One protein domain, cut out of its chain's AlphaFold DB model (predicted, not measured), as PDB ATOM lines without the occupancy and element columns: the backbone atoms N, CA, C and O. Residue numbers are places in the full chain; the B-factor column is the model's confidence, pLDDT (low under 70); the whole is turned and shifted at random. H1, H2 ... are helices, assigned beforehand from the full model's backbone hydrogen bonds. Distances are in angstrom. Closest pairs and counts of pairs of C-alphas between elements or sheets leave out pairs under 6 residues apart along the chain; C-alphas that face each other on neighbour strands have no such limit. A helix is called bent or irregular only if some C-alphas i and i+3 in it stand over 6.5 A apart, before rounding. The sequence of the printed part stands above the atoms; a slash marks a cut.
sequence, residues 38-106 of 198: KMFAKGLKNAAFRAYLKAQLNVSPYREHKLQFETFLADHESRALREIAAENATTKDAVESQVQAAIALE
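AT A GLANCE: This is residues 38 to 106 of the 198 residues of an uncharacterized protein of Gemmatimonadetes bacterium 13_1_40CM_66_11 (UniProt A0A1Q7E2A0). A sharply bent helix, H3, makes an L, and its second arm, H3b, has H1 and H4 packed on it, while H2 runs near H3b with a looser fit. The link of residues 59 to 68 reaches out to Arg 63 at one end of the longest axis, and after H4 residues 101 to 106 fold back toward the beginning of H3a. The 69 printed residues hold four named helices, H1, H2, H3 and H4 in that order, and no named strand; the class is all helix. The whole is compact, with a radius of gyration of the C-alphas of 11.5 A and spans of 34 by 27 by 22 A.

HOW THE PARTS SIT: Start at H1, residues 38 to 43, and go on to H2, residues 47 to 58: the two are close but not clearly touching, their closest C-alphas being those of Gly 43 and Phe 49, 6.9 A apart. Next look at H3, residues 69 to 88, which by its hydrogen bonds was assigned as one helix but is bent: C-alphas 77 and 80 are 8.5 A apart. Its arms, H3a, residues 69 to 77, and H3b, residues 80 to 88, are about perpendicular at 81 degrees and touch only at the corner, closest at the C-alphas of Leu 73 and Ala 80, 5.4 A. H3a is itself irregular, with C-alphas 73 and 76 at 8.2 A. H1 touches H3b about perpendicular, at 78 degrees, with the C-alphas of Gly 43 and Ile 84 closest at 4.7 A. H2 and H3b are close but not clearly touching, closest at the C-alphas of Phe 49 and Glu 83, 6.4 A, and run opposite ways at a shallow tilt of 32 degrees, only just short of steep. Last comes H4, residues 92 to 100, which touches H3b with the C-alphas of Ala 85 and Lys 92 closest at 5.3 A. H2 and H4 are apart. In H1, H2, H3b and H4 every O i to N i+4 pair is within hydrogen-bond range; in H3a 3 of 5 are.

IN THESE COORDINATES: Find C-alpha 38 at (146.400, 91.075, 186.822), where H1 begins. From C-alpha 47 at (163.182, 93.366, 187.315), H2 runs 16.6 A to C-alpha 58. H3a measures 14.7 A, and H3b and H4 12.3 A each; H4 ends at C-alpha 100, at (143.988, 85.037, 172.360).

THE WHOLE: The C-alphas of Arg 63 and Ala 89 are the two farthest apart, at 34.4 A. The printed part has no cut and no long link. Look for pLDDT under 70 at residue 63 and residues 102 to 104; the mean of the printed part is 85.3.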
ATOM      1  N   LYS A  38     145.849  91.510 185.525       88.75
ATOM      2  CA  LYS A  38     146.400  91.075 186.822       88.75
ATOM      3  C   LYS A  38     147.665  90.240 186.643       88.75
ATOM      4  O   LYS A  38     148.645  90.472 187.353       88.75
ATOM      5  N   MET A  39     147.671  89.314 185.687       90.31
ATOM      6  CA  MET A  39     148.841  88.488 185.386       90.31
ATOM      7  C   MET A  39     150.017  89.336 184.903       90.31
ATOM      8  O   MET A  39     151.134  89.189 185.405       90.31
ATOM      9  N   PHE A  40     149.756  90.276 183.996       89.38
ATOM     10  CA  PHE A  40     150.752  91.227 183.517       89.38
ATOM     11  C   PHE A  40     151.297  92.098 184.656       89.38
ATOM     12  O   PHE A  40     152.511  92.215 184.827       89.38
ATOM     13  N   ALA A  41     150.414  92.647 185.498       91.06
ATOM     14  CA  ALA A  41     150.800  93.440 186.662       91.06
ATOM     15  C   ALA A  41     151.653  92.639 187.659       91.06
ATOM     16  O   ALA A  41     152.585  93.188 188.249       91.06
ATOM     17  N   LYS A  42     151.381  91.339 187.828       92.19
ATOM     18  CA  LYS A  42     152.228  90.449 188.629       92.19
ATOM     19  C   LYS A  42     153.602  90.270 187.983       92.19
ATOM     20  O   LYS A  42     154.598  90.405 188.687       92.19
ATOM     21  N   GLY A  43     153.660  90.081 186.662       90.00
ATOM     22  CA  GLY A  43     154.905  90.020 185.887       90.00
ATOM     23  C   GLY A  43     155.813  91.235 186.099       90.00
ATOM     24  O   GLY A  43     157.032  91.096 186.178       90.00
ATOM     25  N   LEU A  44     155.240  92.425 186.323       91.94
ATOM     26  CA  LEU A  44     156.003  93.642 186.632       91.94
ATOM     27  C   LEU A  44     156.804  93.575 187.944       91.94
ATOM     28  O   LEU A  44     157.616  94.468 188.186       91.94
ATOM     29  N   LYS A  45     156.638  92.553 188.796       90.19
ATOM     30  CA  LYS A  45     157.516  92.319 189.958       90.19
ATOM     31  C   LYS A  45     158.926  91.889 189.543       90.19
ATOM     32  O   LYS A  45     159.892  92.270 190.209       90.19
ATOM     33  N   ASN A  46     159.065  91.224 188.398       91.38
ATOM     34  CA  ASN A  46     160.349  90.813 187.847       91.38
ATOM     35  C   ASN A  46     161.118  92.021 187.265       91.38
ATOM     36  O   ASN A  46     160.629  92.751 186.401       91.38
ATOM     37  N   ALA A  47     162.342  92.251 187.753       89.56
ATOM     38  CA  ALA A  47     163.182  93.366 187.315       89.56
ATOM     39  C   ALA A  47     163.661  93.237 185.862       89.56
ATOM     40  O   ALA A  47     163.718  94.247 185.157       89.56
ATOM     41  N   ALA A  48     163.960  92.017 185.408       89.06
ATOM     42  CA  ALA A  48     164.344  91.748 184.027       89.06
ATOM     43  C   ALA A  48     163.174  92.031 183.078       89.06
ATOM     44  O   ALA A  48     163.360  92.730 182.080       89.06
ATOM     45  N   PHE A  49     161.962  91.616 183.456       91.06
ATOM     46  CA  PHE A  49     160.750  91.888 182.687       91.06
ATOM     47  C   PHE A  49     160.491  93.387 182.556       91.06
ATOM     48  O   PHE A  49     160.239  93.882 181.461       91.06
ATOM     49  N   ARG A  50     160.617  94.147 183.654       92.38
ATOM     50  CA  ARG A  50     160.475  95.612 183.613       92.38
ATOM     51  C   ARG A  50     161.501  96.269 182.693       92.38
ATOM     52  O   ARG A  50     161.154  97.205 181.976       92.38
ATOM     53  N   ALA A  51     162.754  95.817 182.730       90.12
ATOM     54  CA  ALA A  51     163.805  96.344 181.865       90.12
ATOM     55  C   ALA A  51     163.520  96.037 180.388       90.12
ATOM     56  O   ALA A  51     163.634  96.928 179.550       90.12
ATOM     57  N   TYR A  52     163.081  94.812 180.094       90.69
ATOM     58  CA  TYR A  52     162.683  94.387 178.756       90.69
ATOM     59  C   TYR A  52     161.481  95.184 178.231       90.69
ATOM     60  O   TYR A  52     161.560  95.776 177.159       90.69
ATOM     61  N   LEU A  53     160.409  95.296 179.018       89.88
ATOM     62  CA  LEU A  53     159.230  96.090 178.670       89.88
ATOM     63  C   LEU A  53     159.601  97.554 178.398       89.88
ATOM     64  O   LEU A  53     159.145  98.138 177.421       89.88
ATOM     65  N   LYS A  54     160.468  98.147 179.228       87.81
ATOM     66  CA  LYS A  54     160.965  99.513 179.017       87.81
ATOM     67  C   LYS A  54     161.760  99.643 177.716       87.81
ATOM     68  O   LYS A  54     161.599 100.642 177.024       87.81
ATOM     69  N   ALA A  55     162.610  98.669 177.391       88.94
ATOM     70  CA  ALA A  55     163.364  98.670 176.141       88.94
ATOM     71  C   ALA A  55     162.422  98.644 174.931       88.94
ATOM     72  O   ALA A  55     162.580  99.474 174.042       88.94
ATOM     73  N   GLN A  56     161.396  97.786 174.959       88.19
ATOM     74  CA  GLN A  56     160.401  97.698 173.887       88.19
ATOM     75  C   GLN A  56     159.578  98.983 173.737       88.19
ATOM     76  O   GLN A  56     159.362  99.465 172.630       88.19
ATOM     77  N   LEU A  57     159.183  99.606 174.851       85.88
ATOM     78  CA  LEU A  57     158.500 100.902 174.819       85.88
ATOM     79  C   LEU A  57     159.370 101.993 174.181       85.88
ATOM     80  O   LEU A  57     158.860 102.794 173.408       85.88
ATOM     81  N   ASN A  58     160.671 102.024 174.484       84.75
ATOM     82  CA  ASN A  58     161.593 103.034 173.960       84.75
ATOM     83  C   ASN A  58     161.840 102.914 172.449       84.75
ATOM     84  O   ASN A  58     162.156 103.919 171.819       84.75
ATOM     85  N   VAL A  59     161.736 101.708 171.886       85.88
ATOM     86  CA  VAL A  59     161.904 101.465 170.442       85.88
ATOM     87  C   VAL A  59     160.574 101.459 169.686       85.88
ATOM     88  O   VAL A  59     160.558 101.239 168.478       85.88
ATOM     89  N   SER A  60     159.456 101.700 170.379       82.94
ATOM     90  CA  SER A  60     158.132 101.743 169.763       82.94
ATOM     91  C   SER A  60     158.070 102.821 168.671       82.94
ATOM     92  O   SER A  60     158.460 103.966 168.920       82.94
ATOM     93  N   PRO A  61     157.524 102.508 167.478       79.81
ATOM     94  CA  PRO A  61     157.375 103.482 166.397       79.81
ATOM     95  C   PRO A  61     156.298 104.540 166.693       79.81
ATOM     96  O   PRO A  61     156.200 105.548 165.993       79.81
ATOM     97  N   TYR A  62     155.472 104.335 167.723       78.50
ATOM     98  CA  TYR A  62     154.422 105.270 168.107       78.50
ATOM     99  C   TYR A  62     154.984 106.368 169.016       78.50
ATOM    100  O   TYR A  62     155.592 106.076 170.041       78.50
ATOM    101  N   ARG A  63     154.688 107.643 168.715       69.06
ATOM    102  CA  ARG A  63     155.116 108.803 169.536       69.06
ATOM    103  C   ARG A  63     154.745 108.692 171.016       69.06
ATOM    104  O   ARG A  63     155.430 109.221 171.887       69.06
ATOM    105  N   GLU A  64     153.637 108.023 171.294       73.50
ATOM    106  CA  GLU A  64     153.129 107.799 172.644       73.50
ATOM    107  C   GLU A  64     153.821 106.635 173.372       73.50
ATOM    108  O   GLU A  64     153.466 106.344 174.510       73.50
ATOM    109  N   HIS A  65     154.816 105.992 172.748       74.62
ATOM    110  CA  HIS A  65     155.488 104.790 173.241       74.62
ATOM    111  C   HIS A  65     154.470 103.692 173.589       74.62
ATOM    112  O   HIS A  65     154.494 103.122 174.677       74.62
ATOM    113  N   LYS A  66     153.517 103.447 172.682       80.69
ATOM    114  CA  LYS A  66     152.491 102.401 172.819       80.69
ATOM    115  C   LYS A  66     153.046 101.052 172.383       80.69
ATOM    116  O   LYS A  66     153.850 100.988 171.455       80.69
ATOM    117  N   LEU A  67     152.586  99.978 173.014       83.88
ATOM    118  CA  LEU A  67     152.815  98.618 172.530       83.88
ATOM    119  C   LEU A  67     151.476  97.960 172.221       83.88
ATOM    120  O   LEU A  67     150.598  97.907 173.085       83.88
ATOM    121  N   GLN A  68     151.354  97.433 171.003       82.25
ATOM    122  CA  GLN A  68     150.302  96.482 170.667       82.25
ATOM    123  C   GLN A  68     150.607  95.173 171.388       82.25
ATOM    124  O   GLN A  68     151.696  94.616 171.239       82.25
ATOM    125  N   PHE A  69     149.678  94.727 172.229       79.75
ATOM    126  CA  PHE A  69     149.973  93.707 173.227       79.75
ATOM    127  C   PHE A  69     150.217  92.334 172.598       79.75
ATOM    128  O   PHE A  69     151.166  91.662 172.982       79.75
ATOM    129  N   GLU A  70     149.441  91.956 171.583       80.00
ATOM    130  CA  GLU A  70     149.635  90.703 170.839       80.00
ATOM    131  C   GLU A  70     151.011  90.653 170.168       80.00
ATOM    132  O   GLU A  70     151.783  89.726 170.414       80.00
ATOM    133  N   THR A  71     151.365  91.694 169.408       82.19
ATOM    134  CA  THR A  71     152.667  91.805 168.737       82.19
ATOM    135  C   THR A  71     153.813  91.728 169.743       82.19
ATOM    136  O   THR A  71     154.733  90.939 169.569       82.19
ATOM    137  N   PHE A  72     153.734  92.486 170.841       85.88
ATOM    138  CA  PHE A  72     154.749  92.470 171.898       85.88
ATOM    139  C   PHE A  72     154.907  91.093 172.565       85.88
ATOM    140  O   PHE A  72     156.019  90.710 172.935       85.88
ATOM    141  N   LEU A  73     153.809  90.357 172.756       84.81
ATOM    142  CA  LEU A  73     153.827  89.041 173.397       84.81
ATOM    143  C   LEU A  73     154.329  87.934 172.462       84.81
ATOM    144  O   LEU A  73     154.966  86.991 172.940       84.81
ATOM    145  N   ALA A  74     154.068  88.061 171.160       83.00
ATOM    146  CA  ALA A  74     154.556  87.148 170.130       83.00
ATOM    147  C   ALA A  74     156.050  87.349 169.810       83.00
ATOM    148  O   ALA A  74     156.724  86.406 169.396       83.00
ATOM    149  N   ASP A  75     156.575  88.553 170.032       82.94
ATOM    150  CA  ASP A  75     157.942  88.933 169.674       82.94
ATOM    151  C   ASP A  75     159.033  88.245 170.528       82.94
ATOM    152  O   ASP A  75     158.793  87.761 171.642       82.94
ATOM    153  N   HIS A  76     160.260  88.208 169.995       79.50
ATOM    154  CA  HIS A  76     161.476  87.686 170.635       79.50
ATOM    155  C   HIS A  76     161.290  86.335 171.346       79.50
ATOM    156  O   HIS A  76     161.443  86.230 172.569       79.50
ATOM    157  N   GLU A  77     160.952  85.291 170.582       80.81
ATOM    158  CA  GLU A  77     160.761  83.920 171.091       80.81
ATOM    159  C   GLU A  77     159.741  83.837 172.244       80.81
ATOM    160  O   GLU A  77     159.856  83.016 173.163       80.81
ATOM    161  N   SER A  78     158.741  84.725 172.229       86.06
ATOM    162  CA  SER A  78     157.721  84.828 173.272       86.06
ATOM    163  C   SER A  78     158.292  85.069 174.674       86.06
ATOM    164  O   SER A  78     157.754  84.587 175.681       86.06
ATOM    165  N   ARG A  79     159.404  85.810 174.769       89.56
ATOM    166  CA  ARG A  79     160.063  86.116 176.046       89.56
ATOM    167  C   ARG A  79     159.094  86.717 177.063       89.56
ATOM    168  O   ARG A  79     159.101  86.313 178.225       89.56
ATOM    169  N   ALA A  80     158.248  87.652 176.634       88.56
ATOM    170  CA  ALA A  80     157.280  88.296 177.512       88.56
ATOM    171  C   ALA A  80     156.294  87.289 178.124       88.56
ATOM    172  O   ALA A  80     156.083  87.307 179.337       88.56
ATOM    173  N   LEU A  81     155.755  86.367 177.317       90.62
ATOM    174  CA  LEU A  81     154.858  85.312 177.796       90.62
ATOM    175  C   LEU A  81     155.544  84.416 178.832       90.62
ATOM    176  O   LEU A  81     154.945  84.099 179.856       90.62
ATOM    177  N   ARG A  82     156.815  84.057 178.616       91.81
ATOM    178  CA  ARG A  82     157.588  83.233 179.560       91.81
ATOM    179  C   ARG A  82     157.820  83.933 180.895       91.81
ATOM    180  O   ARG A  82     157.668  83.308 181.941       91.81
ATOM    181  N   GLU A  83     158.181  85.215 180.872       91.75
ATOM    182  CA  GLU A  83     158.418  85.977 182.102       91.75
ATOM    183  C   GLU A  83     157.113  86.229 182.879       91.75
ATOM    184  O   GLU A  83     157.103  86.135 184.107       91.75
ATOM    185  N   ILE A  84     155.990  86.449 182.184       90.38
ATOM    186  CA  ILE A  84     154.661  86.530 182.808       90.38
ATOM    187  C   ILE A  84     154.260  85.173 183.399       90.38
ATOM    188  O   ILE A  84     153.795  85.122 184.537       90.38
ATOM    189  N   ALA A  85     154.446  84.076 182.663       92.50
ATOM    190  CA  ALA A  85     154.099  82.731 183.112       92.50
ATOM    191  C   ALA A  85     154.867  82.336 184.382       92.50
ATOM    192  O   ALA A  85     154.253  81.908 185.363       92.50
ATOM    193  N   ALA A  86     156.185  82.577 184.397       92.12
ATOM    194  CA  ALA A  86     157.045  82.314 185.548       92.12
ATOM    195  C   ALA A  86     156.540  83.031 186.805       92.12
ATOM    196  O   ALA A  86     156.357  82.411 187.852       92.12
ATOM    197  N   GLU A  87     156.213  84.319 186.686       94.25
ATOM    198  CA  GLU A  87     155.784  85.111 187.837       94.25
ATOM    199  C   GLU A  87     154.353  84.790 188.287       94.25
ATOM    200  O   GLU A  87     153.977  85.001 189.445       94.25
ATOM    201  N   ASN A  88     153.543  84.219 187.397       92.69
ATOM    202  CA  ASN A  88     152.196  83.745 187.695       92.69
ATOM    203  C   ASN A  88     152.135  82.279 188.137       92.69
ATOM    204  O   ASN A  88     151.050  81.844 188.507       92.69
ATOM    205  N   ALA A  89     153.268  81.569 188.194       93.19
ATOM    206  CA  ALA A  89     153.325  80.133 188.483       93.19
ATOM    207  C   ALA A  89     152.376  79.322 187.576       93.19
ATOM    208  O   ALA A  89     151.655  78.437 188.030       93.19
ATOM    209  N   THR A  90     152.355  79.669 186.288       93.62
ATOM    210  CA  THR A  90     151.532  79.025 185.256       93.62
ATOM    211  C   THR A  90     152.380  78.695 184.026       93.62
ATOM    212  O   THR A  90     153.573  79.004 183.984       93.62
ATOM    213  N   THR A  91     151.789  78.052 183.022       93.00
ATOM    214  CA  THR A  91     152.460  77.733 181.757       93.00
ATOM    215  C   THR A  91     152.344  78.882 180.761       93.00
ATOM    216  O   THR A  91     151.404  79.674 180.813       93.00
ATOM    217  N   LYS A  92     153.295  78.959 179.823       91.81
ATOM    218  CA  LYS A  92     153.259  79.917 178.708       91.81
ATOM    219  C   LYS A  92     151.938  79.803 177.932       91.81
ATOM    220  O   LYS A  92     151.278  80.818 177.734       91.81
ATOM    221  N   ASP A  93     151.531  78.582 177.598       89.56
ATOM    222  CA  ASP A  93     150.329  78.298 176.800       89.56
ATOM    223  C   ASP A  93     149.042  78.750 177.503       89.56
ATOM    224  O   ASP A  93     148.111  79.239 176.868       89.56
ATOM    225  N   ALA A  94     148.992  78.660 178.839       87.69
ATOM    226  CA  ALA A  94     147.866  79.176 179.611       87.69
ATOM    227  C   ALA A  94     147.782  80.709 179.545       87.69
ATOM    228  O   ALA A  94     146.683  81.254 179.474       87.69
ATOM    229  N   VAL A  95     148.923  81.412 179.545       86.94
ATOM    230  CA  VAL A  95     148.951  82.870 179.328       86.94
ATOM    231  C   VAL A  95     148.527  83.202 177.898       86.94
ATOM    232  O   VAL A  95     147.718  84.099 177.695       86.94
ATOM    233  N   GLU A  96     149.035  82.465 176.915       88.06
ATOM    234  CA  GLU A  96     148.735  82.660 175.495       88.06
ATOM    235  C   GLU A  96     147.245  82.460 175.189       88.06
ATOM    236  O   GLU A  96     146.631  83.296 174.534       88.06
ATOM    237  N   SER A  97     146.614  81.444 175.782       84.31
ATOM    238  CA  SER A  97     145.165  81.236 175.689       84.31
ATOM    239  C   SER A  97     144.359  82.409 176.269       84.31
ATOM    240  O   SER A  97     143.340  82.796 175.697       84.31
ATOM    241  N   GLN A  98     144.822  83.027 177.365       82.81
ATOM    242  CA  GLN A  98     144.188  84.237 177.914       82.81
ATOM    243  C   GLN A  98     144.357  85.450 176.995       82.81
ATOM    244  O   GLN A  98     143.457  86.281 176.916       82.81
ATOM    245  N   VAL A  99     145.493  85.553 176.302       83.50
ATOM    246  CA  VAL A  99     145.787  86.634 175.348       83.50
ATOM    247  C   VAL A  99     144.918  86.501 174.108       83.50
ATOM    248  O   VAL A  99     144.264  87.464 173.736       83.50
ATOM    249  N   GLN A 100     144.826  85.304 173.530       79.31
ATOM    250  CA  GLN A 100     143.988  85.037 172.360       79.31
ATOM    251  C   GLN A 100     142.491  85.232 172.647       79.31
ATOM    252  O   GLN A 100     141.708  85.541 171.753       79.31
ATOM    253  N   ALA A 101     142.087  85.040 173.905       73.75
ATOM    254  CA  ALA A 101     140.725  85.276 174.360       73.75
ATOM    255  C   ALA A 101     140.445  86.744 174.735       73.75
ATOM    256  O   ALA A 101     139.288  87.080 174.999       73.75
ATOM    257  N   ALA A 102     141.471  87.600 174.805       69.88
ATOM    258  CA  ALA A 102     141.328  89.026 175.057       69.88
ATOM    259  C   ALA A 102     141.199  89.781 173.725       69.88
ATOM    260  O   ALA A 102     141.924  89.519 172.775       69.88
ATOM    261  N   ILE A 103     140.270  90.737 173.655       60.25
ATOM    262  CA  ILE A 103     140.171  91.662 172.516       60.25
ATOM    263  C   ILE A 103     141.446  92.514 172.480       60.25
ATOM    264  O   ILE A 103     141.871  92.960 173.545       60.25
ATOM    265  N   ALA A 104     142.008  92.741 171.283       67.38
ATOM    266  CA  ALA A 104     143.220  93.519 171.000       67.38
ATOM    267  C   ALA A 104     143.531  94.586 172.068       67.38
ATOM    268  O   ALA A 104     142.925  95.659 172.110       67.38
ATOM    269  N   LEU A 105     144.464  94.260 172.966       72.00
ATOM    270  CA  LEU A 105     144.860  95.138 174.064       72.00
ATOM    271  C   LEU A 105     146.020  96.040 173.646       72.00
ATOM    272  O   LEU A 105     146.908  95.653 172.881       72.00
ATOM    273  N   GLU A 106     146.055  97.232 174.231       75.25
ATOM    274  CA  GLU A 106     147.178  98.159 174.124       75.25
ATOM    275  C   GLU A 106     147.734  98.464 175.513       75.25
ATOM    276  O   GLU A 106     146.989  98.704 176.469       75.25
TER     277      GLU A 106